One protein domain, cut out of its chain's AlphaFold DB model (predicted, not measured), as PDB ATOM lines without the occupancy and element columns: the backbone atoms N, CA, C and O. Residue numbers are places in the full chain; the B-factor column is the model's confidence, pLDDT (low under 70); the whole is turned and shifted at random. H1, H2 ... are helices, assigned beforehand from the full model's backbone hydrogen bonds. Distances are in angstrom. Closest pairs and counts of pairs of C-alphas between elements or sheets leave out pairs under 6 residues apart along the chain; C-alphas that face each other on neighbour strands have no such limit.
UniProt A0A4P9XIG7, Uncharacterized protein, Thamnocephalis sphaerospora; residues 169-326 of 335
ATOM      1  N   ASP A 169     -27.054 -59.612  68.618       96.81
ATOM      2  CA  ASP A 169     -27.250 -60.367  69.862       96.81
ATOM      3  C   ASP A 169     -26.760 -59.567  71.067       96.81
ATOM      4  O   ASP A 169     -27.497 -59.379  72.035       96.81
ATOM      5  N   ARG A 170     -25.548 -59.007  70.969       97.25
ATOM      6  CA  ARG A 170     -24.994 -58.139  72.013       97.25
ATOM      7  C   ARG A 170     -25.851 -56.892  72.256       97.25
ATOM      8  O   ARG A 170     -25.983 -56.466  73.397       97.25
ATOM      9  N   LEU A 171     -26.430 -56.301  71.210       97.88
ATOM     10  CA  LEU A 171     -27.312 -55.136  71.335       97.88
ATOM     11  C   LEU A 171     -28.584 -55.475  72.123       97.88
ATOM     12  O   LEU A 171     -29.019 -54.683  72.954       97.88
ATOM     13  N   LEU A 172     -29.160 -56.652  71.880       96.50
ATOM     14  CA  LEU A 172     -30.364 -57.120  72.568       96.50
ATOM     15  C   LEU A 172     -30.069 -57.546  74.010       96.50
ATOM     16  O   LEU A 172     -30.845 -57.221  74.904       96.50
ATOM     17  N   GLU A 173     -28.924 -58.183  74.260       96.06
ATOM     18  CA  GLU A 173     -28.439 -58.453  75.619       96.06
ATOM     19  C   GLU A 173     -28.258 -57.146  76.405       96.06
ATOM     20  O   GLU A 173     -28.715 -57.030  77.544       96.06
ATOM     21  N   LEU A 174     -27.631 -56.143  75.780       96.38
ATOM     22  CA  LEU A 174     -27.459 -54.822  76.372       96.38
ATOM     23  C   LEU A 174     -28.823 -54.209  76.709       96.38
ATOM     24  O   LEU A 174     -29.030 -53.804  77.853       96.38
ATOM     25  N   ARG A 175     -29.773 -54.221  75.765       95.88
ATOM     26  CA  ARG A 175     -31.144 -53.743  75.998       95.88
ATOM     27  C   ARG A 175     -31.769 -54.400  77.225       95.88
ATOM     28  O   ARG A 175     -32.239 -53.695  78.115       95.88
ATOM     29  N   ASP A 176     -31.769 -55.728  77.277       94.88
ATOM     30  CA  ASP A 176     -32.410 -56.476  78.358       94.88
ATOM     31  C   ASP A 176     -31.750 -56.170  79.711       94.88
ATOM     32  O   ASP A 176     -32.452 -55.929  80.695       94.88
ATOM     33  N   SER A 177     -30.416 -56.092  79.755       95.00
ATOM     34  CA  SER A 177     -29.662 -55.804  80.983       95.00
ATOM     35  C   SER A 177     -29.964 -54.425  81.584       95.00
ATOM     36  O   SER A 177     -30.091 -54.300  82.804       95.00
ATOM     37  N   TRP A 178     -30.116 -53.395  80.746       95.75
ATOM     38  CA  TRP A 178     -30.446 -52.039  81.188       95.75
ATOM     39  C   TRP A 178     -31.934 -51.888  81.483       95.75
ATOM     40  O   TRP A 178     -32.302 -51.286  82.490       95.75
ATOM     41  N   TRP A 179     -32.794 -52.509  80.677       94.19
ATOM     42  CA  TRP A 179     -34.230 -52.455  80.908       94.19
ATOM     43  C   TRP A 179     -34.624 -53.082  82.243       94.19
ATOM     44  O   TRP A 179     -35.496 -52.547  82.914       94.19
ATOM     45  N   ILE A 180     -33.982 -54.177  82.672       95.00
ATOM     46  CA  ILE A 180     -34.262 -54.790  83.985       95.00
ATOM     47  C   ILE A 180     -34.083 -53.775  85.125       95.00
ATOM     48  O   ILE A 180     -34.865 -53.786  86.075       95.00
ATOM     49  N   LYS A 181     -33.093 -52.878  85.026       96.62
ATOM     50  CA  LYS A 181     -32.855 -51.831  86.030       96.62
ATOM     51  C   LYS A 181     -33.969 -50.785  86.018       96.62
ATOM     52  O   LYS A 181     -34.500 -50.456  87.074       96.62
ATOM     53  N   VAL A 182     -34.350 -50.310  84.831       96.12
ATOM     54  CA  VAL A 182     -35.425 -49.317  84.663       96.12
ATOM     55  C   VAL A 182     -36.769 -49.887  85.121       96.12
ATOM     56  O   VAL A 182     -37.460 -49.259  85.914       96.12
ATOM     57  N   ALA A 183     -37.092 -51.123  84.740       94.69
ATOM     58  CA  ALA A 183     -38.331 -51.786  85.139       94.69
ATOM     59  C   ALA A 183     -38.426 -52.036  86.652       94.69
ATOM     60  O   ALA A 183     -39.524 -52.040  87.205       94.69
ATOM     61  N   ALA A 184     -37.297 -52.234  87.341       96.81
ATOM     62  CA  ALA A 184     -37.286 -52.315  88.798       96.81
ATOM     63  C   ALA A 184     -37.677 -50.974  89.444       96.81
ATOM     64  O   ALA A 184     -38.427 -50.968  90.419       96.81
ATOM     65  N   VAL A 185     -37.215 -49.852  88.880       96.62
ATOM     66  CA  VAL A 185     -37.622 -48.504  89.309       96.62
ATOM     67  C   VAL A 185     -39.094 -48.249  88.993       96.62
ATOM     68  O   VAL A 185     -39.825 -47.794  89.869       96.62
ATOM     69  N   ASP A 186     -39.561 -48.614  87.799       95.06
ATOM     70  CA  ASP A 186     -40.973 -48.469  87.422       95.06
ATOM     71  C   ASP A 186     -41.892 -49.275  88.365       95.06
ATOM     72  O   ASP A 186     -42.915 -48.773  88.830       95.06
ATOM     73  N   ALA A 187     -41.493 -50.497  88.738       96.31
ATOM     74  CA  ALA A 187     -42.240 -51.328  89.682       96.31
ATOM     75  C   ALA A 187     -42.296 -50.737  91.106       96.31
ATOM     76  O   ALA A 187     -43.317 -50.884  91.788       96.31
ATOM     77  N   ASP A 188     -41.221 -50.084  91.557       94.25
ATOM     78  CA  ASP A 188     -41.172 -49.366  92.838       94.25
ATOM     79  C   ASP A 188     -42.111 -48.149  92.832       94.25
ATOM     80  O   ASP A 188     -42.937 -47.992  93.735       94.25
ATOM     81  N   ILE A 189     -42.073 -47.351  91.760       92.75
ATOM     82  CA  ILE A 189     -42.969 -46.204  91.553       92.75
ATOM     83  C   ILE A 189     -44.436 -46.655  91.555       92.75
ATOM     84  O   ILE A 189     -45.272 -46.075  92.254       92.75
ATOM     85  N   ASP A 190     -44.761 -47.732  90.839       93.19
ATOM     86  CA  ASP A 190     -46.115 -48.291  90.805       93.19
ATOM     87  C   ASP A 190     -46.553 -48.871  92.157       93.19
ATOM     88  O   ASP A 190     -47.747 -48.889  92.484       93.19
ATOM     89  N   ALA A 191     -45.621 -49.384  92.963       91.50
ATOM     90  CA  ALA A 191     -45.912 -49.814  94.325       91.50
ATOM     91  C   ALA A 191     -46.234 -48.618  95.233       91.50
ATOM     92  O   ALA A 191     -47.233 -48.681  95.954       91.50
ATOM     93  N   ARG A 192     -45.461 -47.526  95.156       90.19
ATOM     94  CA  ARG A 192     -45.735 -46.269  95.876       90.19
ATOM     95  C   ARG A 192     -47.077 -45.662  95.489       90.19
ATOM     96  O   ARG A 192     -47.928 -45.470  96.354       90.19
ATOM     97  N   ARG A 193     -47.345 -45.512  94.188       89.69
ATOM     98  CA  ARG A 193     -48.635 -45.007  93.686       89.69
ATOM     99  C   ARG A 193     -49.820 -45.808  94.233       89.69
ATOM    100  O   ARG A 193     -50.835 -45.235  94.623       89.69
ATOM    101  N   ARG A 194     -49.705 -47.139  94.300       89.38
ATOM    102  CA  ARG A 194     -50.758 -47.997  94.872       89.38
ATOM    103  C   ARG A 194     -50.926 -47.823  96.383       89.38
ATOM    104  O   ARG A 194     -52.056 -47.915  96.856       89.38
ATOM    105  N   ARG A 195     -49.845 -47.587  97.136       86.31
ATOM    106  CA  ARG A 195     -49.913 -47.313  98.584       86.31
ATOM    107  C   ARG A 195     -50.644 -46.002  98.860       86.31
ATOM    108  O   ARG A 195     -51.571 -46.014  99.666       86.31
ATOM    109  N   LEU A 196     -50.314 -44.943  98.124       83.69
ATOM    110  CA  LEU A 196     -50.994 -43.651  98.231       83.69
ATOM    111  C   LEU A 196     -52.475 -43.733  97.870       83.69
ATOM    112  O   LEU A 196     -53.320 -43.265  98.628       83.69
ATOM    113  N   LEU A 197     -52.823 -44.402  96.766       84.94
ATOM    114  CA  LEU A 197     -54.228 -44.606  96.390       84.94
ATOM    115  C   LEU A 197     -55.012 -45.352  97.476       84.94
ATOM    116  O   LEU A 197     -56.174 -45.033  97.727       84.94
ATOM    117  N   LYS A 198     -54.383 -46.332  98.136       84.69
ATOM    118  CA  LYS A 198     -55.003 -47.070  99.238       84.69
ATOM    119  C   LYS A 198     -55.198 -46.188 100.478       84.69
ATOM    120  O   LYS A 198     -56.304 -46.169 101.003       84.69
ATOM    121  N   ARG A 199     -54.185 -45.412 100.892       79.00
ATOM    122  CA  ARG A 199     -54.300 -44.448 102.009       79.00
ATOM    123  C   ARG A 199     -55.366 -43.390 101.738       79.00
ATOM    124  O   ARG A 199     -56.192 -43.120 102.600       79.00
ATOM    125  N   SER A 200     -55.393 -42.840 100.523       77.25
ATOM    126  CA  SER A 200     -56.402 -41.866 100.094       77.25
ATOM    127  C   SER A 200     -57.820 -42.443 100.176       77.25
ATOM    128  O   SER A 200     -58.727 -41.780 100.676       77.25
ATOM    129  N   HIS A 201     -58.014 -43.699  99.759       74.81
ATOM    130  CA  HIS A 201     -59.302 -44.383  99.888       74.81
ATOM    131  C   HIS A 201     -59.695 -44.635 101.352       74.81
ATOM    132  O   HIS A 201     -60.851 -44.413 101.715       74.81
ATOM    133  N   ASP A 202     -58.742 -45.043 102.193       73.19
ATOM    134  CA  ASP A 202     -58.972 -45.296 103.618       73.19
ATOM    135  C   ASP A 202     -59.301 -43.986 104.377       73.19
ATOM    136  O   ASP A 202     -60.181 -43.981 105.239       73.19
ATOM    137  N   ARG A 203     -58.721 -42.837 103.996       64.19
ATOM    138  CA  ARG A 203     -59.039 -41.511 104.578       64.19
ATOM    139  C   ARG A 203     -60.432 -40.983 104.249       64.19
ATOM    140  O   ARG A 203     -61.027 -40.290 105.063       64.19
ATOM    141  N   ILE A 204     -61.011 -41.348 103.104       59.38
ATOM    142  CA  ILE A 204     -62.414 -40.998 102.796       59.38
ATOM    143  C   ILE A 204     -63.379 -41.653 103.808       59.38
ATOM    144  O   ILE A 204     -64.509 -41.194 103.971       59.38
ATOM    145  N   SER A 205     -62.941 -42.705 104.512       60.28
ATOM    146  CA  SER A 205     -63.733 -43.393 105.536       60.28
ATOM    147  C   SER A 205     -63.521 -42.894 106.974       60.28
ATOM    148  O   SER A 205     -64.354 -43.192 107.829       60.28
ATOM    149  N   HIS A 206     -62.471 -42.110 107.243       56.47
ATOM    150  CA  HIS A 206     -62.145 -41.589 108.572       56.47
ATOM    151  C   HIS A 206     -61.578 -40.162 108.466       56.47
ATOM    152  O   HIS A 206     -60.477 -39.960 107.963       56.47
ATOM    153  N   GLU A 207     -62.343 -39.176 108.943       53.34
ATOM    154  CA  GLU A 207     -61.893 -37.792 109.133       53.34
ATOM    155  C   GLU A 207     -60.839 -37.765 110.251       53.34
ATOM    156  O   GLU A 207     -61.228 -37.795 111.411       53.34
ATOM    157  N   ASP A 208     -59.542 -37.819 109.929       50.09
ATOM    158  CA  ASP A 208     -58.479 -37.069 110.627       50.09
ATOM    159  C   ASP A 208     -57.058 -37.424 110.140       50.09
ATOM    160  O   ASP A 208     -56.774 -38.543 109.718       50.09
ATOM    161  N   GLU A 209     -56.198 -36.408 110.260       54.84
ATOM    162  CA  GLU A 209     -54.728 -36.369 110.166       54.84
ATOM    163  C   GLU A 209     -54.083 -36.552 108.771       54.84
ATOM    164  O   GLU A 209     -53.993 -37.629 108.182       54.84
ATOM    165  N   SER A 210     -53.587 -35.428 108.240       55.31
ATOM    166  CA  SER A 210     -52.555 -35.384 107.205       55.31
ATOM    167  C   SER A 210     -51.228 -35.846 107.814       55.31
ATOM    168  O   SER A 210     -50.607 -35.097 108.568       55.31
ATOM    169  N   ASP A 211     -50.819 -37.077 107.510       57.16
ATOM    170  CA  ASP A 211     -49.510 -37.607 107.903       57.16
ATOM    171  C   ASP A 211     -48.395 -36.922 107.091       57.16
ATOM    172  O   ASP A 211     -48.489 -36.854 105.865       57.16
ATOM    173  N   GLU A 212     -47.314 -36.488 107.751       56.31
ATOM    174  CA  GLU A 212     -46.099 -35.936 107.113       56.31
ATOM    175  C   GLU A 212     -45.520 -36.882 106.030       56.31
ATOM    176  O   GLU A 212     -44.977 -36.424 105.030       56.31
ATOM    177  N   ASP A 213     -45.736 -38.198 106.167       58.00
ATOM    178  CA  ASP A 213     -45.313 -39.225 105.201       58.00
ATOM    179  C   ASP A 213     -45.970 -39.108 103.804       58.00
ATOM    180  O   ASP A 213     -45.473 -39.713 102.855       58.00
ATOM    181  N   ASP A 214     -47.102 -38.408 103.646       59.34
ATOM    182  CA  ASP A 214     -47.747 -38.259 102.327       59.34
ATOM    183  C   ASP A 214     -47.184 -37.108 101.493       59.34
ATOM    184  O   ASP A 214     -47.204 -37.190 100.265       59.34
ATOM    185  N   GLU A 215     -46.668 -36.053 102.131       60.59
ATOM    186  CA  GLU A 215     -46.012 -34.950 101.413       60.59
ATOM    187  C   GLU A 215     -44.701 -35.424 100.756       60.59
ATOM    188  O   GLU A 215     -44.377 -35.021  99.630       60.59
ATOM    189  N   ASP A 216     -43.987 -36.343 101.416       69.00
ATOM    190  CA  ASP A 216     -42.782 -36.992 100.887       69.00
ATOM    191  C   ASP A 216     -43.102 -37.901  99.684       69.00
ATOM    192  O   ASP A 216     -42.437 -37.822  98.646       69.00
ATOM    193  N   ASP A 217     -44.157 -38.716  99.774       72.38
ATOM    194  CA  ASP A 217     -44.566 -39.628  98.696       72.38
ATOM    195  C   ASP A 217     -45.113 -38.858  97.461       72.38
ATOM    196  O   ASP A 217     -44.819 -39.242  96.322       72.38
ATOM    197  N   ASP A 218     -45.855 -37.754  97.643       75.94
ATOM    198  CA  ASP A 218     -46.307 -36.888  96.535       75.94
ATOM    199  C   ASP A 218     -45.121 -36.214  95.822       75.94
ATOM    200  O   ASP A 218     -45.090 -36.134  94.587       75.94
ATOM    201  N   THR A 219     -44.106 -35.789  96.580       82.44
ATOM    202  CA  THR A 219     -42.863 -35.229  96.028       82.44
ATOM    203  C   THR A 219     -42.087 -36.279  95.230       82.44
ATOM    204  O   THR A 219     -41.620 -36.008  94.120       82.44
ATOM    205  N   GLU A 220     -41.974 -37.505  95.741       83.56
ATOM    206  CA  GLU A 220     -41.275 -38.598  95.054       83.56
ATOM    207  C   GLU A 220     -42.022 -39.143  93.828       83.56
ATOM    208  O   GLU A 220     -41.394 -39.730  92.938       83.56
ATOM    209  N   LEU A 221     -43.342 -38.947  93.750       87.19
ATOM    210  CA  LEU A 221     -44.155 -39.262  92.574       87.19
ATOM    211  C   LEU A 221     -44.275 -38.100  91.578       87.19
ATOM    212  O   LEU A 221     -44.958 -38.246  90.554       87.19
ATOM    213  N   HIS A 222     -43.595 -36.979  91.823       90.44
ATOM    214  CA  HIS A 222     -43.511 -35.894  90.854       90.44
ATOM    215  C   HIS A 222     -42.910 -36.406  89.524       90.44
ATOM    216  O   HIS A 222     -41.901 -37.121  89.550       90.44
ATOM    217  N   PRO A 223     -43.474 -36.052  88.348       88.31
ATOM    218  CA  PRO A 223     -43.020 -36.567  87.052       88.31
ATOM    219  C   PRO A 223     -41.517 -36.395  86.797       88.31
ATOM    220  O   PRO A 223     -40.873 -37.328  86.318       88.31
ATOM    221  N   ASP A 224     -40.951 -35.246  87.175       88.25
ATOM    222  CA  ASP A 224     -39.519 -34.970  87.004       88.25
ATOM    223  C   ASP A 224     -38.648 -35.849  87.908       88.25
ATOM    224  O   ASP A 224     -37.611 -36.345  87.471       88.25
ATOM    225  N   VAL A 225     -39.079 -36.105  89.150       91.38
ATOM    226  CA  VAL A 225     -38.356 -36.977  90.090       91.38
ATOM    227  C   VAL A 225     -38.394 -38.418  89.593       91.38
ATOM    228  O   VAL A 225     -37.360 -39.085  89.546       91.38
ATOM    229  N   ILE A 226     -39.558 -38.881  89.130       93.00
ATOM    230  CA  ILE A 226     -39.703 -40.181  88.465       93.00
ATOM    231  C   ILE A 226     -38.760 -40.280  87.262       93.00
ATOM    232  O   ILE A 226     -38.048 -41.276  87.110       93.00
ATOM    233  N   TYR A 227     -38.739 -39.258  86.407       91.44
ATOM    234  CA  TYR A 227     -37.901 -39.250  85.216       91.44
ATOM    235  C   TYR A 227     -36.410 -39.296  85.570       91.44
ATOM    236  O   TYR A 227     -35.686 -40.121  85.013       91.44
ATOM    237  N   LEU A 228     -35.964 -38.508  86.552       93.00
ATOM    238  CA  LEU A 228     -34.591 -38.541  87.062       93.00
ATOM    239  C   LEU A 228     -34.220 -39.918  87.623       93.00
ATOM    240  O   LEU A 228     -33.186 -40.463  87.241       93.00
ATOM    241  N   ARG A 229     -35.083 -40.546  88.432       95.19
ATOM    242  CA  ARG A 229     -34.848 -41.912  88.943       95.19
ATOM    243  C   ARG A 229     -34.721 -42.938  87.814       95.19
ATOM    244  O   ARG A 229     -33.880 -43.835  87.877       95.19
ATOM    245  N   ARG A 230     -35.531 -42.815  86.757       95.44
ATOM    246  CA  ARG A 230     -35.427 -43.682  85.569       95.44
ATOM    247  C   ARG A 230     -34.137 -43.414  84.789       95.44
ATOM    248  O   ARG A 230     -33.508 -44.365  84.323       95.44
ATOM    249  N   LEU A 231     -33.705 -42.156  84.672       94.31
ATOM    250  CA  LEU A 231     -32.420 -41.794  84.063       94.31
ATOM    251  C   LEU A 231     -31.235 -42.375  84.840       94.31
ATOM    252  O   LEU A 231     -30.359 -42.971  84.217       94.31
ATOM    253  N   GLU A 232     -31.240 -42.292  86.171       95.06
ATOM    254  CA  GLU A 232     -30.222 -42.906  87.041       95.06
ATOM    255  C   GLU A 232     -30.164 -44.433  86.885       95.06
ATOM    256  O   GLU A 232     -29.090 -45.034  86.950       95.06
ATOM    257  N   ALA A 233     -31.304 -45.076  86.615       96.50
ATOM    258  CA  ALA A 233     -31.368 -46.503  86.295       96.50
ATOM    259  C   ALA A 233     -30.907 -46.849  84.863       96.50
ATOM    260  O   ALA A 233     -30.771 -48.031  84.531       96.50
ATOM    261  N   GLY A 234     -30.641 -45.843  84.025       95.94
ATOM    262  CA  GLY A 234     -30.130 -45.994  82.663       95.94
ATOM    263  C   GLY A 234     -31.190 -45.963  81.561       95.94
ATOM    264  O   GLY A 234     -30.967 -46.542  80.495       95.94
ATOM    265  N   LEU A 235     -32.321 -45.278  81.776       95.75
ATOM    266  CA  LEU A 235     -33.359 -45.070  80.753       95.75
ATOM    267  C   LEU A 235     -32.779 -44.530  79.438       95.75
ATOM    268  O   LEU A 235     -33.129 -45.024  78.369       95.75
ATOM    269  N   PHE A 236     -31.854 -43.570  79.510       94.75
ATOM    270  CA  PHE A 236     -31.216 -43.006  78.318       94.75
ATOM    271  C   PHE A 236     -30.514 -44.083  77.474       94.75
ATOM    272  O   PHE A 236     -30.666 -44.119  76.254       94.75
ATOM    273  N   THR A 237     -29.796 -45.011  78.109       97.31
ATOM    274  CA  THR A 237     -29.105 -46.110  77.416       97.31
ATOM    275  C   THR A 237     -30.092 -47.046  76.732       97.31
ATOM    276  O   THR A 237     -29.879 -47.402  75.573       97.31
ATOM    277  N   VAL A 238     -31.192 -47.398  77.410       96.81
ATOM    278  CA  VAL A 238     -32.280 -48.202  76.823       96.81
ATOM    279  C   VAL A 238     -32.838 -47.505  75.582       96.81
ATOM    280  O   VAL A 238     -32.878 -48.108  74.513       96.81
ATOM    281  N   GLN A 239     -33.147 -46.209  75.678       95.94
ATOM    282  CA  GLN A 239     -33.660 -45.415  74.559       95.94
ATOM    283  C   GLN A 239     -32.672 -45.355  73.383       95.94
ATOM    284  O   GLN A 239     -33.079 -45.515  72.231       95.94
ATOM    285  N   MET A 240     -31.372 -45.167  73.637       97.38
ATOM    286  CA  MET A 240     -30.354 -45.180  72.577       97.38
ATOM    287  C   MET A 240     -30.282 -46.543  71.883       97.38
ATOM    288  O   MET A 240     -30.223 -46.611  70.652       97.38
ATOM    289  N   VAL A 241     -30.330 -47.631  72.651       98.06
ATOM    290  CA  VAL A 241     -30.350 -48.996  72.112       98.06
ATOM    291  C   VAL A 241     -31.618 -49.247  71.292       98.06
ATOM    292  O   VAL A 241     -31.521 -49.762  70.176       98.06
ATOM    293  N   ASP A 242     -32.785 -48.820  71.769       97.56
ATOM    294  CA  ASP A 242     -34.060 -48.980  71.065       97.56
ATOM    295  C   ASP A 242     -34.133 -48.179  69.770       97.56
ATOM    296  O   ASP A 242     -34.623 -48.682  68.754       97.56
ATOM    297  N   LEU A 243     -33.556 -46.976  69.741       96.81
ATOM    298  CA  LEU A 243     -33.384 -46.221  68.501       96.81
ATOM    299  C   LEU A 243     -32.521 -46.991  67.495       96.81
ATOM    300  O   LEU A 243     -32.871 -47.048  66.313       96.81
ATOM    301  N   VAL A 244     -31.420 -47.612  67.934       97.75
ATOM    302  CA  VAL A 244     -30.564 -48.431  67.058       97.75
ATOM    303  C   VAL A 244     -31.322 -49.657  66.545       97.75
ATOM    304  O   VAL A 244     -31.322 -49.900  65.336       97.75
ATOM    305  N   ILE A 245     -32.011 -50.394  67.422       97.56
ATOM    306  CA  ILE A 245     -32.818 -51.569  67.053       97.56
ATOM    307  C   ILE A 245     -33.890 -51.178  66.037       97.56
ATOM    308  O   ILE A 245     -34.031 -51.829  64.997       97.56
ATOM    309  N   ALA A 246     -34.619 -50.094  66.295       96.56
ATOM    310  CA  ALA A 246     -35.661 -49.609  65.409       96.56
ATOM    311  C   ALA A 246     -35.102 -49.218  64.034       96.56
ATOM    312  O   ALA A 246     -35.669 -49.593  63.005       96.56
ATOM    313  N   GLN A 247     -33.965 -48.518  63.986       95.06
ATOM    314  CA  GLN A 247     -33.295 -48.180  62.728       95.06
ATOM    315  C   GLN A 247     -32.907 -49.444  61.959       95.06
ATOM    316  O   GLN A 247     -33.300 -49.585  60.801       95.06
ATOM    317  N   LEU A 248     -32.224 -50.385  62.607       95.38
ATOM    318  CA  LEU A 248     -31.798 -51.655  62.021       95.38
ATOM    319  C   LEU A 248     -32.970 -52.459  61.441       95.38
ATOM    320  O   LEU A 248     -32.943 -52.820  60.264       95.38
ATOM    321  N   CYS A 249     -34.038 -52.651  62.216       94.69
ATOM    322  CA  CYS A 249     -35.235 -53.378  61.782       94.69
ATOM    323  C   CYS A 249     -35.936 -52.716  60.588       94.69
ATOM    324  O   CYS A 249     -36.575 -53.388  59.781       94.69
ATOM    325  N   THR A 250     -35.846 -51.388  60.459       92.00
ATOM    326  CA  THR A 250     -36.423 -50.687  59.303       92.00
ATOM    327  C   THR A 250     -35.537 -50.702  58.063       92.00
ATOM    328  O   THR A 250     -36.037 -50.395  56.973       92.00
ATOM    329  N   LEU A 251     -34.248 -51.014  58.217       90.50
ATOM    330  CA  LEU A 251     -33.275 -51.084  57.130       90.50
ATOM    331  C   LEU A 251     -33.212 -52.478  56.505       90.50
ATOM    332  O   LEU A 251     -33.111 -52.561  55.284       90.50
ATOM    333  N   ASP A 252     -33.305 -53.542  57.307       91.31
ATOM    334  CA  ASP A 252     -33.151 -54.915  56.827       91.31
ATOM    335  C   ASP A 252     -34.155 -55.892  57.468       91.31
ATOM    336  O   ASP A 252     -34.349 -55.924  58.685       91.31
ATOM    337  N   THR A 253     -34.807 -56.707  56.632       91.56
ATOM    338  CA  THR A 253     -35.841 -57.665  57.068       91.56
ATOM    339  C   THR A 253     -35.257 -58.874  57.799       91.56
ATOM    340  O   THR A 253     -35.887 -59.369  58.729       91.56
ATOM    341  N   SER A 254     -34.063 -59.347  57.429       92.94
ATOM    342  CA  SER A 254     -33.421 -60.470  58.132       92.94
ATOM    343  C   SER A 254     -33.046 -60.074  59.561       92.94
ATOM    344  O   SER A 254     -33.300 -60.824  60.502       92.94
ATOM    345  N   VAL A 255     -32.570 -58.838  59.737       94.94
ATOM    346  CA  VAL A 255     -32.302 -58.243  61.051       94.94
ATOM    347  C   VAL A 255     -33.588 -58.119  61.872       94.94
ATOM    348  O   VAL A 255     -33.613 -58.522  63.034       94.94
ATOM    349  N   GLN A 256     -34.683 -57.637  61.275       95.06
ATOM    350  CA  GLN A 256     -35.988 -57.569  61.949       95.06
ATOM    351  C   GLN A 256     -36.473 -58.949  62.432       95.06
ATOM    352  O   GLN A 256     -36.979 -59.074  63.552       95.06
ATOM    353  N   GLN A 257     -36.336 -59.987  61.603       93.25
ATOM    354  CA  GLN A 257     -36.741 -61.354  61.951       93.25
ATOM    355  C   GLN A 257     -35.907 -61.909  63.108       93.25
ATOM    356  O   GLN A 257     -36.461 -62.508  64.033       93.25
ATOM    357  N   HIS A 258     -34.598 -61.656  63.099       94.88
ATOM    358  CA  HIS A 258     -33.693 -62.063  64.172       94.88
ATOM    359  C   HIS A 258     -34.020 -61.370  65.501       94.88
ATOM    360  O   HIS A 258     -34.195 -62.039  66.520       94.88
ATOM    361  N   VAL A 259     -34.232 -60.048  65.479       95.75
ATOM    362  CA  VAL A 259     -34.689 -59.273  66.651       95.75
ATOM    363  C   VAL A 259     -36.007 -59.824  67.191       95.75
ATOM    364  O   VAL A 259     -36.132 -60.074  68.389       95.75
ATOM    365  N   SER A 260     -36.980 -60.070  66.307       93.88
ATOM    366  CA  SER A 260     -38.280 -60.639  66.686       93.88
ATOM    367  C   SER A 260     -38.133 -61.999  67.362       93.88
ATOM    368  O   SER A 260     -38.830 -62.288  68.333       93.88
ATOM    369  N   MET A 261     -37.241 -62.848  66.848       93.12
ATOM    370  CA  MET A 261     -36.991 -64.178  67.397       93.12
ATOM    371  C   MET A 261     -36.411 -64.106  68.811       93.12
ATOM    372  O   MET A 261     -36.844 -64.865  69.678       93.12
ATOM    373  N   ILE A 262     -35.452 -63.210  69.050       93.25
ATOM    374  CA  ILE A 262     -34.778 -63.083  70.348       93.25
ATOM    375  C   ILE A 262     -35.695 -62.447  71.391       93.25
ATOM    376  O   ILE A 262     -35.837 -63.017  72.469       93.25
ATOM    377  N   LEU A 263     -36.377 -61.344  71.066       91.81
ATOM    378  CA  LEU A 263     -37.290 -60.677  72.006       91.81
ATOM    379  C   LEU A 263     -38.406 -61.619  72.485       91.81
ATOM    380  O   LEU A 263     -38.740 -61.644  73.667       91.81
ATOM    381  N   ARG A 264     -38.921 -62.488  71.603       91.88
ATOM    382  CA  ARG A 264     -39.926 -63.494  71.985       91.88
ATOM    383  C   ARG A 264     -39.427 -64.468  73.055       91.88
ATOM    384  O   ARG A 264     -40.239 -64.950  73.840       91.88
ATOM    385  N   ARG A 265     -38.121 -64.760  73.114       89.88
ATOM    386  CA  ARG A 265     -37.541 -65.639  74.148       89.88
ATOM    387  C   ARG A 265     -37.571 -64.995  75.533       89.88
ATOM    388  O   ARG A 265     -37.691 -65.721  76.513       89.88
ATOM    389  N   SER A 266     -37.500 -63.665  75.612       83.94
ATOM    390  CA  SER A 266     -37.617 -62.898  76.858       83.94
ATOM    391  C   SER A 266     -39.046 -62.410  77.140       83.94
ATOM    392  O   SER A 266     -39.251 -61.610  78.049       83.94
ATOM    393  N   GLY A 267     -40.047 -62.910  76.400       86.12
ATOM    394  CA  GLY A 267     -41.457 -62.540  76.581       86.12
ATOM    395  C   GLY A 267     -41.808 -61.145  76.060       86.12
ATOM    396  O   GLY A 267     -42.830 -60.592  76.454       86.12
ATOM    397  N   ARG A 268     -40.967 -60.587  75.188       89.44
ATOM    398  CA  ARG A 268     -41.085 -59.236  74.635       89.44
ATOM    399  C   ARG A 268     -41.322 -59.247  73.139       89.44
ATOM    400  O   ARG A 268     -41.220 -60.283  72.471       89.44
ATOM    401  N   SER A 269     -41.590 -58.076  72.585       92.00
ATOM    402  CA  SER A 269     -41.769 -57.919  71.150       92.00
ATOM    403  C   SER A 269     -41.247 -56.584  70.622       92.00
ATOM    404  O   SER A 269     -40.802 -55.707  71.359       92.00
ATOM    405  N   ILE A 270     -41.265 -56.438  69.295       92.06
ATOM    406  CA  ILE A 270     -40.867 -55.186  68.640       92.06
ATOM    407  C   ILE A 270     -41.850 -54.052  68.983       92.06
ATOM    408  O   ILE A 270     -41.494 -52.875  68.906       92.06
ATOM    409  N   GLU A 271     -43.079 -54.376  69.385       91.88
ATOM    410  CA  GLU A 271     -44.033 -53.397  69.898       91.88
ATOM    411  C   GLU A 271     -43.503 -52.675  71.143       91.88
ATOM    412  O   GLU A 271     -43.679 -51.461  71.214       91.88
ATOM    413  N   ASP A 272     -42.786 -53.358  72.044       92.69
ATOM    414  CA  ASP A 272     -42.160 -52.723  73.215       92.69
ATOM    415  C   ASP A 272     -41.149 -51.657  72.769       92.69
ATOM    416  O   ASP A 272     -41.235 -50.502  73.169       92.69
ATOM    417  N   VAL A 273     -40.281 -52.002  71.810       94.50
ATOM    418  CA  VAL A 273     -39.319 -51.062  71.201       94.50
ATOM    419  C   VAL A 273     -40.039 -49.869  70.555       94.50
ATOM    420  O   VAL A 273     -39.565 -48.736  70.604       94.50
ATOM    421  N   CYS A 274     -41.202 -50.088  69.930       93.38
ATOM    422  CA  CYS A 274     -41.990 -48.996  69.349       93.38
ATOM    423  C   CYS A 274     -42.534 -48.039  70.417       93.38
ATOM    424  O   CYS A 274     -42.588 -46.834  70.157       93.38
ATOM    425  N   VAL A 275     -42.973 -48.572  71.561       93.69
ATOM    426  CA  VAL A 275     -43.451 -47.784  72.703       93.69
ATOM    427  C   VAL A 275     -42.301 -46.963  73.270       93.69
ATOM    428  O   VAL A 275     -42.434 -45.742  73.334       93.69
ATOM    429  N   ASP A 276     -41.156 -47.590  73.535       93.31
ATOM    430  CA  ASP A 276     -39.969 -46.937  74.100       93.31
ATOM    431  C   ASP A 276     -39.466 -45.789  73.194       93.31
ATOM    432  O   ASP A 276     -39.197 -44.676  73.652       93.31
ATOM    433  N   VAL A 277     -39.428 -45.995  71.869       94.38
ATOM    434  CA  VAL A 277     -39.049 -44.942  70.900       94.38
ATOM    435  C   VAL A 277     -40.088 -43.816  70.826       94.38
ATOM    436  O   VAL A 277     -39.732 -42.656  70.602       94.38
ATOM    437  N   ALA A 278     -41.377 -44.127  70.973       93.25
ATOM    438  CA  ALA A 278     -42.427 -43.112  70.986       93.25
ATOM    439  C   ALA A 278     -42.403 -42.292  72.287       93.25
ATOM    440  O   ALA A 278     -42.615 -41.078  72.236       93.25
ATOM    441  N   GLU A 279     -42.110 -42.931  73.421       92.25
ATOM    442  CA  GLU A 279     -41.891 -42.274  74.708       92.25
ATOM    443  C   GLU A 279     -40.687 -41.329  74.634       92.25
ATOM    444  O   GLU A 279     -40.842 -40.139  74.911       92.25
ATOM    445  N   TYR A 280     -39.543 -41.808  74.131       92.25
ATOM    446  CA  TYR A 280     -38.368 -40.971  73.859       92.25
ATOM    447  C   TYR A 280     -38.735 -39.739  73.023       92.25
ATOM    448  O   TYR A 280     -38.426 -38.609  73.388       92.25
ATOM    449  N   ALA A 281     -39.473 -39.929  71.925       90.94
ATOM    450  CA  ALA A 281     -39.900 -38.818  71.080       90.94
ATOM    451  C   ALA A 281     -40.819 -37.820  71.799       90.94
ATOM    452  O   ALA A 281     -40.890 -36.658  71.406       90.94
ATOM    453  N   SER A 282     -41.565 -38.274  72.801       88.56
ATOM    454  CA  SER A 282     -42.509 -37.443  73.545       88.56
ATOM    455  C   SER A 282     -41.806 -36.629  74.629       88.56
ATOM    456  O   SER A 282     -42.253 -35.519  74.894       88.56
ATOM    457  N   ALA A 283     -40.693 -37.142  75.162       86.12
ATOM    458  CA  ALA A 283     -39.801 -36.447  76.089       86.12
ATOM    459  C   ALA A 283     -38.901 -35.392  75.408       86.12
ATOM    460  O   ALA A 283     -38.362 -34.511  76.070       86.12
ATOM    461  N   ILE A 284     -38.730 -35.440  74.079       83.56
ATOM    462  CA  ILE A 284     -37.990 -34.405  73.342       83.56
ATOM    463  C   ILE A 284     -38.857 -33.141  73.216       83.56
ATOM    464  O   ILE A 284     -39.817 -33.118  72.435       83.56
ATOM    465  N   GLY A 285     -38.489 -32.060  73.906       61.06
ATOM    466  CA  GLY A 285     -39.166 -30.768  73.732       61.06
ATOM    467  C   GLY A 285     -39.043 -29.746  74.856       61.06
ATOM    468  O   GLY A 285     -39.346 -28.584  74.596       61.06
ATOM    469  N   ASP A 286     -38.564 -30.132  76.038       55.12
ATOM    470  CA  ASP A 286     -38.643 -29.292  77.244       55.12
ATOM    471  C   ASP A 286     -37.344 -28.516  77.541       55.12
ATOM    472  O   ASP A 286     -36.975 -28.307  78.691       55.12
ATOM    473  N   GLU A 287     -36.615 -28.087  76.505       53.78
ATOM    474  CA  GLU A 287     -35.416 -27.257  76.683       53.78
ATOM    475  C   GLU A 287     -35.757 -25.775  76.467       53.78
ATOM    476  O   GLU A 287     -35.816 -25.283  75.336       53.78
ATOM    477  N   GLU A 288     -35.978 -25.048  77.563       51.69
ATOM    478  CA  GLU A 288     -35.803 -23.595  77.596       51.69
ATOM    479  C   GLU A 288     -34.364 -23.302  78.026       51.69
ATOM    480  O   GLU A 288     -33.997 -23.472  79.185       51.69
ATOM    481  N   THR A 289     -33.519 -22.881  77.084       56.09
ATOM    482  CA  THR A 289     -32.097 -22.611  77.347       56.09
ATOM    483  C   THR A 289     -31.845 -21.283  78.067       56.09
ATOM    484  O   THR A 289     -30.697 -20.967  78.375       56.09
ATOM    485  N   GLY A 290     -32.901 -20.512  78.367       57.44
ATOM    486  CA  GLY A 290     -32.819 -19.221  79.058       57.44
ATOM    487  C   GLY A 290     -31.975 -18.180  78.310       57.44
ATOM    488  O   GLY A 290     -31.473 -17.245  78.934       57.44
ATOM    489  N   GLY A 291     -31.766 -18.383  77.004       63.72
ATOM    490  CA  GLY A 291     -30.827 -17.643  76.168       63.72
ATOM    491  C   GLY A 291     -31.505 -16.670  75.205       63.72
ATOM    492  O   GLY A 291     -32.674 -16.314  75.345       63.72
ATOM    493  N   ASP A 292     -30.741 -16.213  74.211       74.38
ATOM    494  CA  ASP A 292     -31.251 -15.345  73.149       74.38
ATOM    495  C   ASP A 292     -32.408 -16.020  72.397       74.38
ATOM    496  O   ASP A 292     -32.322 -17.183  72.001       74.38
ATOM    497  N   ALA A 293     -33.472 -15.261  72.116       76.19
ATOM    498  CA  ALA A 293     -34.692 -15.788  71.499       76.19
ATOM    499  C   ALA A 293     -34.451 -16.510  70.157       76.19
ATOM    500  O   ALA A 293     -35.178 -17.441  69.815       76.19
ATOM    501  N   GLU A 294     -33.432 -16.102  69.395       76.81
ATOM    502  CA  GLU A 294     -33.038 -16.754  68.139       76.81
ATOM    503  C   GLU A 294     -32.348 -18.109  68.377       76.81
ATOM    504  O   GLU A 294     -32.617 -19.080  67.667       76.81
ATOM    505  N   VAL A 295     -31.505 -18.208  69.409       74.56
ATOM    506  CA  VAL A 295     -30.835 -19.458  69.800       74.56
ATOM    507  C   VAL A 295     -31.860 -20.466  70.311       74.56
ATOM    508  O   VAL A 295     -31.847 -21.622  69.875       74.56
ATOM    509  N   ASP A 296     -32.788 -20.009  71.149       75.75
ATOM    510  CA  ASP A 296     -33.889 -20.811  71.683       75.75
ATOM    511  C   ASP A 296     -34.833 -21.281  70.559       75.75
ATOM    512  O   ASP A 296     -35.276 -22.432  70.554       75.75
ATOM    513  N   LEU A 297     -35.108 -20.436  69.557       79.81
ATOM    514  CA  LEU A 297     -35.899 -20.819  68.382       79.81
ATOM    515  C   LEU A 297     -35.214 -21.939  67.587       79.81
ATOM    516  O   LEU A 297     -35.835 -22.968  67.315       79.81
ATOM    517  N   LEU A 298     -33.928 -21.782  67.264       78.50
ATOM    518  CA  LEU A 298     -33.166 -22.802  66.543       78.50
ATOM    519  C   LEU A 298     -33.031 -24.099  67.357       78.50
ATOM    520  O   LEU A 298     -33.024 -25.190  66.783       78.50
ATOM    521  N   ALA A 299     -32.914 -24.013  68.685       76.81
ATOM    522  CA  ALA A 299     -32.919 -25.176  69.570       76.81
ATOM    523  C   ALA A 299     -34.259 -25.918  69.513       76.81
ATOM    524  O   ALA A 299     -34.279 -27.126  69.257       76.81
ATOM    525  N   ARG A 300     -35.375 -25.192  69.621       80.62
ATOM    526  CA  ARG A 300     -36.729 -25.748  69.493       80.62
ATOM    527  C   ARG A 300     -36.954 -26.405  68.135       80.62
ATOM    528  O   ARG A 300     -37.493 -27.509  68.087       80.62
ATOM    529  N   GLU A 301     -36.508 -25.792  67.041       83.31
ATOM    530  CA  GLU A 301     -36.604 -26.385  65.699       83.31
ATOM    531  C   GLU A 301     -35.837 -27.712  65.593       83.31
ATOM    532  O   GLU A 301     -36.364 -28.692  65.055       83.31
ATOM    533  N   ARG A 302     -34.618 -27.782  66.147       81.31
ATOM    534  CA  ARG A 302     -33.821 -29.021  66.182       81.31
ATOM    535  C   ARG A 302     -34.517 -30.114  66.991       81.31
ATOM    536  O   ARG A 302     -34.638 -31.238  66.500       81.31
ATOM    537  N   SER A 303     -35.021 -29.786  68.179       84.06
ATOM    538  CA  SER A 303     -35.750 -30.727  69.040       84.06
ATOM    539  C   SER A 303     -37.039 -31.217  68.373       84.06
ATOM    540  O   SER A 303     -37.310 -32.417  68.339       84.06
ATOM    541  N   GLN A 304     -37.798 -30.329  67.726       85.81
ATOM    542  CA  GLN A 304     -38.985 -30.709  66.954       85.81
ATOM    543  C   GLN A 304     -38.647 -31.624  65.772       85.81
ATOM    544  O   GLN A 304     -39.368 -32.593  65.511       85.81
ATOM    545  N   GLN A 305     -37.551 -31.349  65.061       86.12
ATOM    546  CA  GLN A 305     -37.101 -32.198  63.964       86.12
ATOM    547  C   GLN A 305     -36.735 -33.601  64.465       86.12
ATOM    548  O   GLN A 305     -37.098 -34.590  63.821       86.12
ATOM    549  N   GLU A 306     -36.054 -33.699  65.604       85.94
ATOM    550  CA  GLU A 306     -35.681 -34.982  66.194       85.94
ATOM    551  C   GLU A 306     -36.903 -35.765  66.680       85.94
ATOM    552  O   GLU A 306     -37.088 -36.927  66.303       85.94
ATOM    553  N   ARG A 307     -37.820 -35.100  67.386       89.81
ATOM    554  CA  ARG A 307     -39.118 -35.665  67.767       89.81
ATOM    555  C   ARG A 307     -39.868 -36.226  66.560       89.81
ATOM    556  O   ARG A 307     -40.356 -37.359  66.583       89.81
ATOM    557  N   ALA A 308     -39.937 -35.468  65.466       90.25
ATOM    558  CA  ALA A 308     -40.599 -35.910  64.243       90.25
ATOM    559  C   ALA A 308     -39.911 -37.135  63.609       90.25
ATOM    560  O   ALA A 308     -40.595 -38.037  63.109       90.25
ATOM    561  N   ARG A 309     -38.573 -37.197  63.638       89.75
ATOM    562  CA  ARG A 309     -37.795 -38.347  63.144       89.75
ATOM    563  C   ARG A 309     -38.059 -39.601  63.973       89.75
ATOM    564  O   ARG A 309     -38.380 -40.634  63.380       89.75
ATOM    565  N   ALA A 310     -37.996 -39.505  65.298       91.88
ATOM    566  CA  ALA A 310     -38.249 -40.622  66.205       91.88
ATOM    567  C   ALA A 310     -39.690 -41.154  66.070       91.88
ATOM    568  O   ALA A 310     -39.893 -42.351  65.856       91.88
ATOM    569  N   LEU A 311     -40.700 -40.275  66.023       93.12
ATOM    570  CA  LEU A 311     -42.094 -40.685  65.780       93.12
ATOM    571  C   LEU A 311     -42.283 -41.355  64.413       93.12
ATOM    572  O   LEU A 311     -43.030 -42.331  64.281       93.12
ATOM    573  N   LYS A 312     -41.627 -40.843  63.366       93.19
ATOM    574  CA  LYS A 312     -41.674 -41.451  62.028       93.19
ATOM    575  C   LYS A 312     -41.043 -42.843  62.034       93.19
ATOM    576  O   LYS A 312     -41.577 -43.739  61.376       93.19
ATOM    577  N   LEU A 313     -39.946 -43.025  62.768       93.38
ATOM    578  CA  LEU A 313     -39.274 -44.308  62.935       93.38
ATOM    579  C   LEU A 313     -40.181 -45.322  63.642       93.38
ATOM    580  O   LEU A 313     -40.439 -46.381  63.068       93.38
ATOM    581  N   ALA A 314     -40.747 -44.967  64.799       93.12
ATOM    582  CA  ALA A 314     -41.678 -45.824  65.542       93.12
ATOM    583  C   ALA A 314     -42.875 -46.247  64.675       93.12
ATOM    584  O   ALA A 314     -43.216 -47.426  64.575       93.12
ATOM    585  N   ARG A 315     -43.475 -45.302  63.935       92.94
ATOM    586  CA  ARG A 315     -44.582 -45.596  63.004       92.94
ATOM    587  C   ARG A 315     -44.166 -46.536  61.874       92.94
ATOM    588  O   ARG A 315     -44.970 -47.371  61.460       92.94
ATOM    589  N   ARG A 316     -42.955 -46.386  61.330       92.19
ATOM    590  CA  ARG A 316     -42.436 -47.267  60.272       92.19
ATOM    591  C   ARG A 316     -42.228 -48.681  60.806       92.19
ATOM    592  O   ARG A 316     -42.683 -49.622  60.161       92.19
ATOM    593  N   LEU A 317     -41.614 -48.812  61.977       92.12
ATOM    594  CA  LEU A 317     -41.379 -50.094  62.636       92.12
ATOM    595  C   LEU A 317     -42.698 -50.820  62.945       92.12
ATOM    596  O   LEU A 317     -42.880 -51.968  62.542       92.12
ATOM    597  N   ALA A 318     -43.677 -50.114  63.517       90.75
ATOM    598  CA  ALA A 318     -44.999 -50.667  63.807       90.75
ATOM    599  C   ALA A 318     -45.738 -51.162  62.545       90.75
ATOM    600  O   ALA A 318     -46.466 -52.156  62.586       90.75
ATOM    601  N   ARG A 319     -45.565 -50.492  61.395       89.69
ATOM    602  CA  ARG A 319     -46.142 -50.949  60.116       89.69
ATOM    603  C   ARG A 319     -45.487 -52.232  59.612       89.69
ATOM    604  O   ARG A 319     -46.201 -53.087  59.094       89.69
ATOM    605  N   LEU A 320     -44.168 -52.367  59.758       84.88
ATOM    606  CA  LEU A 320     -43.439 -53.573  59.355       84.88
ATOM    607  C   LEU A 320     -43.879 -54.788  60.181       84.88
ATOM    608  O   LEU A 320     -44.145 -55.840  59.605       84.88
ATOM    609  N   CYS A 321     -44.082 -54.619  61.488       79.38
ATOM    610  CA  CYS A 321     -44.565 -55.691  62.367       79.38
ATOM    611  C   CYS A 321     -45.971 -56.172  61.971       79.38
ATOM    612  O   CYS A 321     -46.221 -57.370  61.848       79.38
ATOM    613  N   LYS A 322     -46.878 -55.237  61.654       80.25
ATOM    614  CA  LYS A 322     -48.233 -55.562  61.166       80.25
ATOM    615  C   LYS A 322     -48.244 -56.249  59.798       80.25
ATOM    616  O   LYS A 322     -49.174 -56.997  59.507       80.25
ATOM    617  N   ALA A 323     -47.269 -55.955  58.940       73.50
ATOM    618  CA  ALA A 323     -47.145 -56.588  57.629       73.50
ATOM    619  C   ALA A 323     -46.602 -58.020  57.734       73.50
ATOM    620  O   ALA A 323     -47.038 -58.887  56.977       73.50
ATOM    621  N   ASP A 324     -45.698 -58.274  58.681       61.81
ATOM    622  CA  ASP A 324     -45.114 -59.600  58.903       61.81
ATOM    623  C   ASP A 324     -46.118 -60.562  59.558       61.81
ATOM    624  O   ASP A 324     -46.284 -61.690  59.104       61.81
ATOM    625  N   GLY A 325     -46.931 -60.076  60.508       58.69
ATOM    626  CA  GLY A 325     -48.033 -60.847  61.108       58.69
ATOM    627  C   GLY A 325     -49.182 -61.211  60.151       58.69
ATOM    628  O   GLY A 325     -50.072 -61.968  60.527       58.69
ATOM    629  N   LYS A 326     -49.183 -60.681  58.918       51.31
ATOM    630  CA  LYS A 326     -50.146 -61.025  57.856       51.31
ATOM    631  C   LYS A 326     -49.595 -62.000  56.816       51.31
ATOM    632  O   LYS A 326     -50.353 -62.401  55.933       51.31
TER     633      LYS A 326
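This is residues 169 to 326 of the 335 residues of an uncharacterized protein of Thamnocephalis sphaerospora (UniProt A0A4P9XIG7). The model looks like a loose L of helices, with two long arms set off from a shared corner where H4, H5 and H6 pack together. One arm is H1, with H2 and H3 folding back along it towards H4; the other is H7, paired with H6 over only part of its length. H4 lies in the corner between the beginning of H1 and the later part of H7, and residues 201 to 213 and 290 to 295 stick out at the far ends of the two arms. The printed part has 158 residues with seven named helices, H1 to H7 in order along the chain, and no named strand; the class is all helix. The whole is loose, with a radius of gyration of the C-alphas of 19.9 A and spans of 62 by 49 by 28 A.

H1, residues 169 to 203, begins at C-alpha 169 at (-27.250, -60.367, 69.862) and runs 50.7 A to C-alpha 203 at (-59.039, -41.511, 104.578), with a kink of 26 degrees near residue 181. H2 is residues 212 to 220, 13.3 A, and H3 is residues 223 to 232, 14.3 A. H4, residues 235 to 251, spans 24.4 A. H5, residues 253 to 265, spans 18.9 A, and H6, residues 270 to 283, spans 20.2 A. H7, residues 293 to 324, runs 46.8 A from C-alpha 293 to C-alpha 324 at (-45.114, -59.600, 58.903).

H1 and H4 are the hub, touching four other helices each. H1 touches H4 with residues 171 to 182 alone, closest at the C-alphas of Arg 175 and Val 238, 5.7 A, at a steep tilt of 52 degrees, opposite ways. H1 and H2 form a helical hairpin and only just touch, with 3 pairs of C-alphas within 8 A, the closest those of Arg 192 and Asp 217, 7.3 A. H3 touches H1 at residues 182 to 189 alone, closest at the C-alphas of Val 182 and Arg 230, 5.7 A, at a shallow tilt of 34 degrees, only just short of steep. H3 and H4 meet only through their link. H4 and H5 form a second helical hairpin, with the C-alphas of Cys 249 and Gln 256 closest, 4.3 A. H4 touches H6, closest at the C-alphas of Asp 242 and Val 273, 5.7 A, at a steep tilt of 58 degrees. H4 also touches H7, closest at the C-alphas of Thr 250 and Leu 317, 6.0 A. H6 and H7 form a third helical hairpin at a shallow tilt of 13 degrees, opposite ways, with the C-alphas of Ala 281 and Arg 307 closest, 4.6 A. H7 touches H6 with residues 306 to 321 alone. H1 and H7 are apart. Every O i to N i+4 pair is within hydrogen-bond range in H3, H4, H6 and H7; the counts are 30 of 31 in H1, 4 of 5 in H2 and 8 of 9 in H5.

The two C-alphas farthest apart are those of Asp 208 and Ser 254, 62.7 A. Without the stretches that stand free, 139 residues span 52 by 43 by 28 A. The printed part has no cut and no long link; the links H1 to H2, with 8 residues, and H6 to H7, with 9, are short, and the other four are tight. The mean pLDDT of the printed part is 85.3, and it is under 70 at residues 203 to 216, 285 to 291 and 324 to 326.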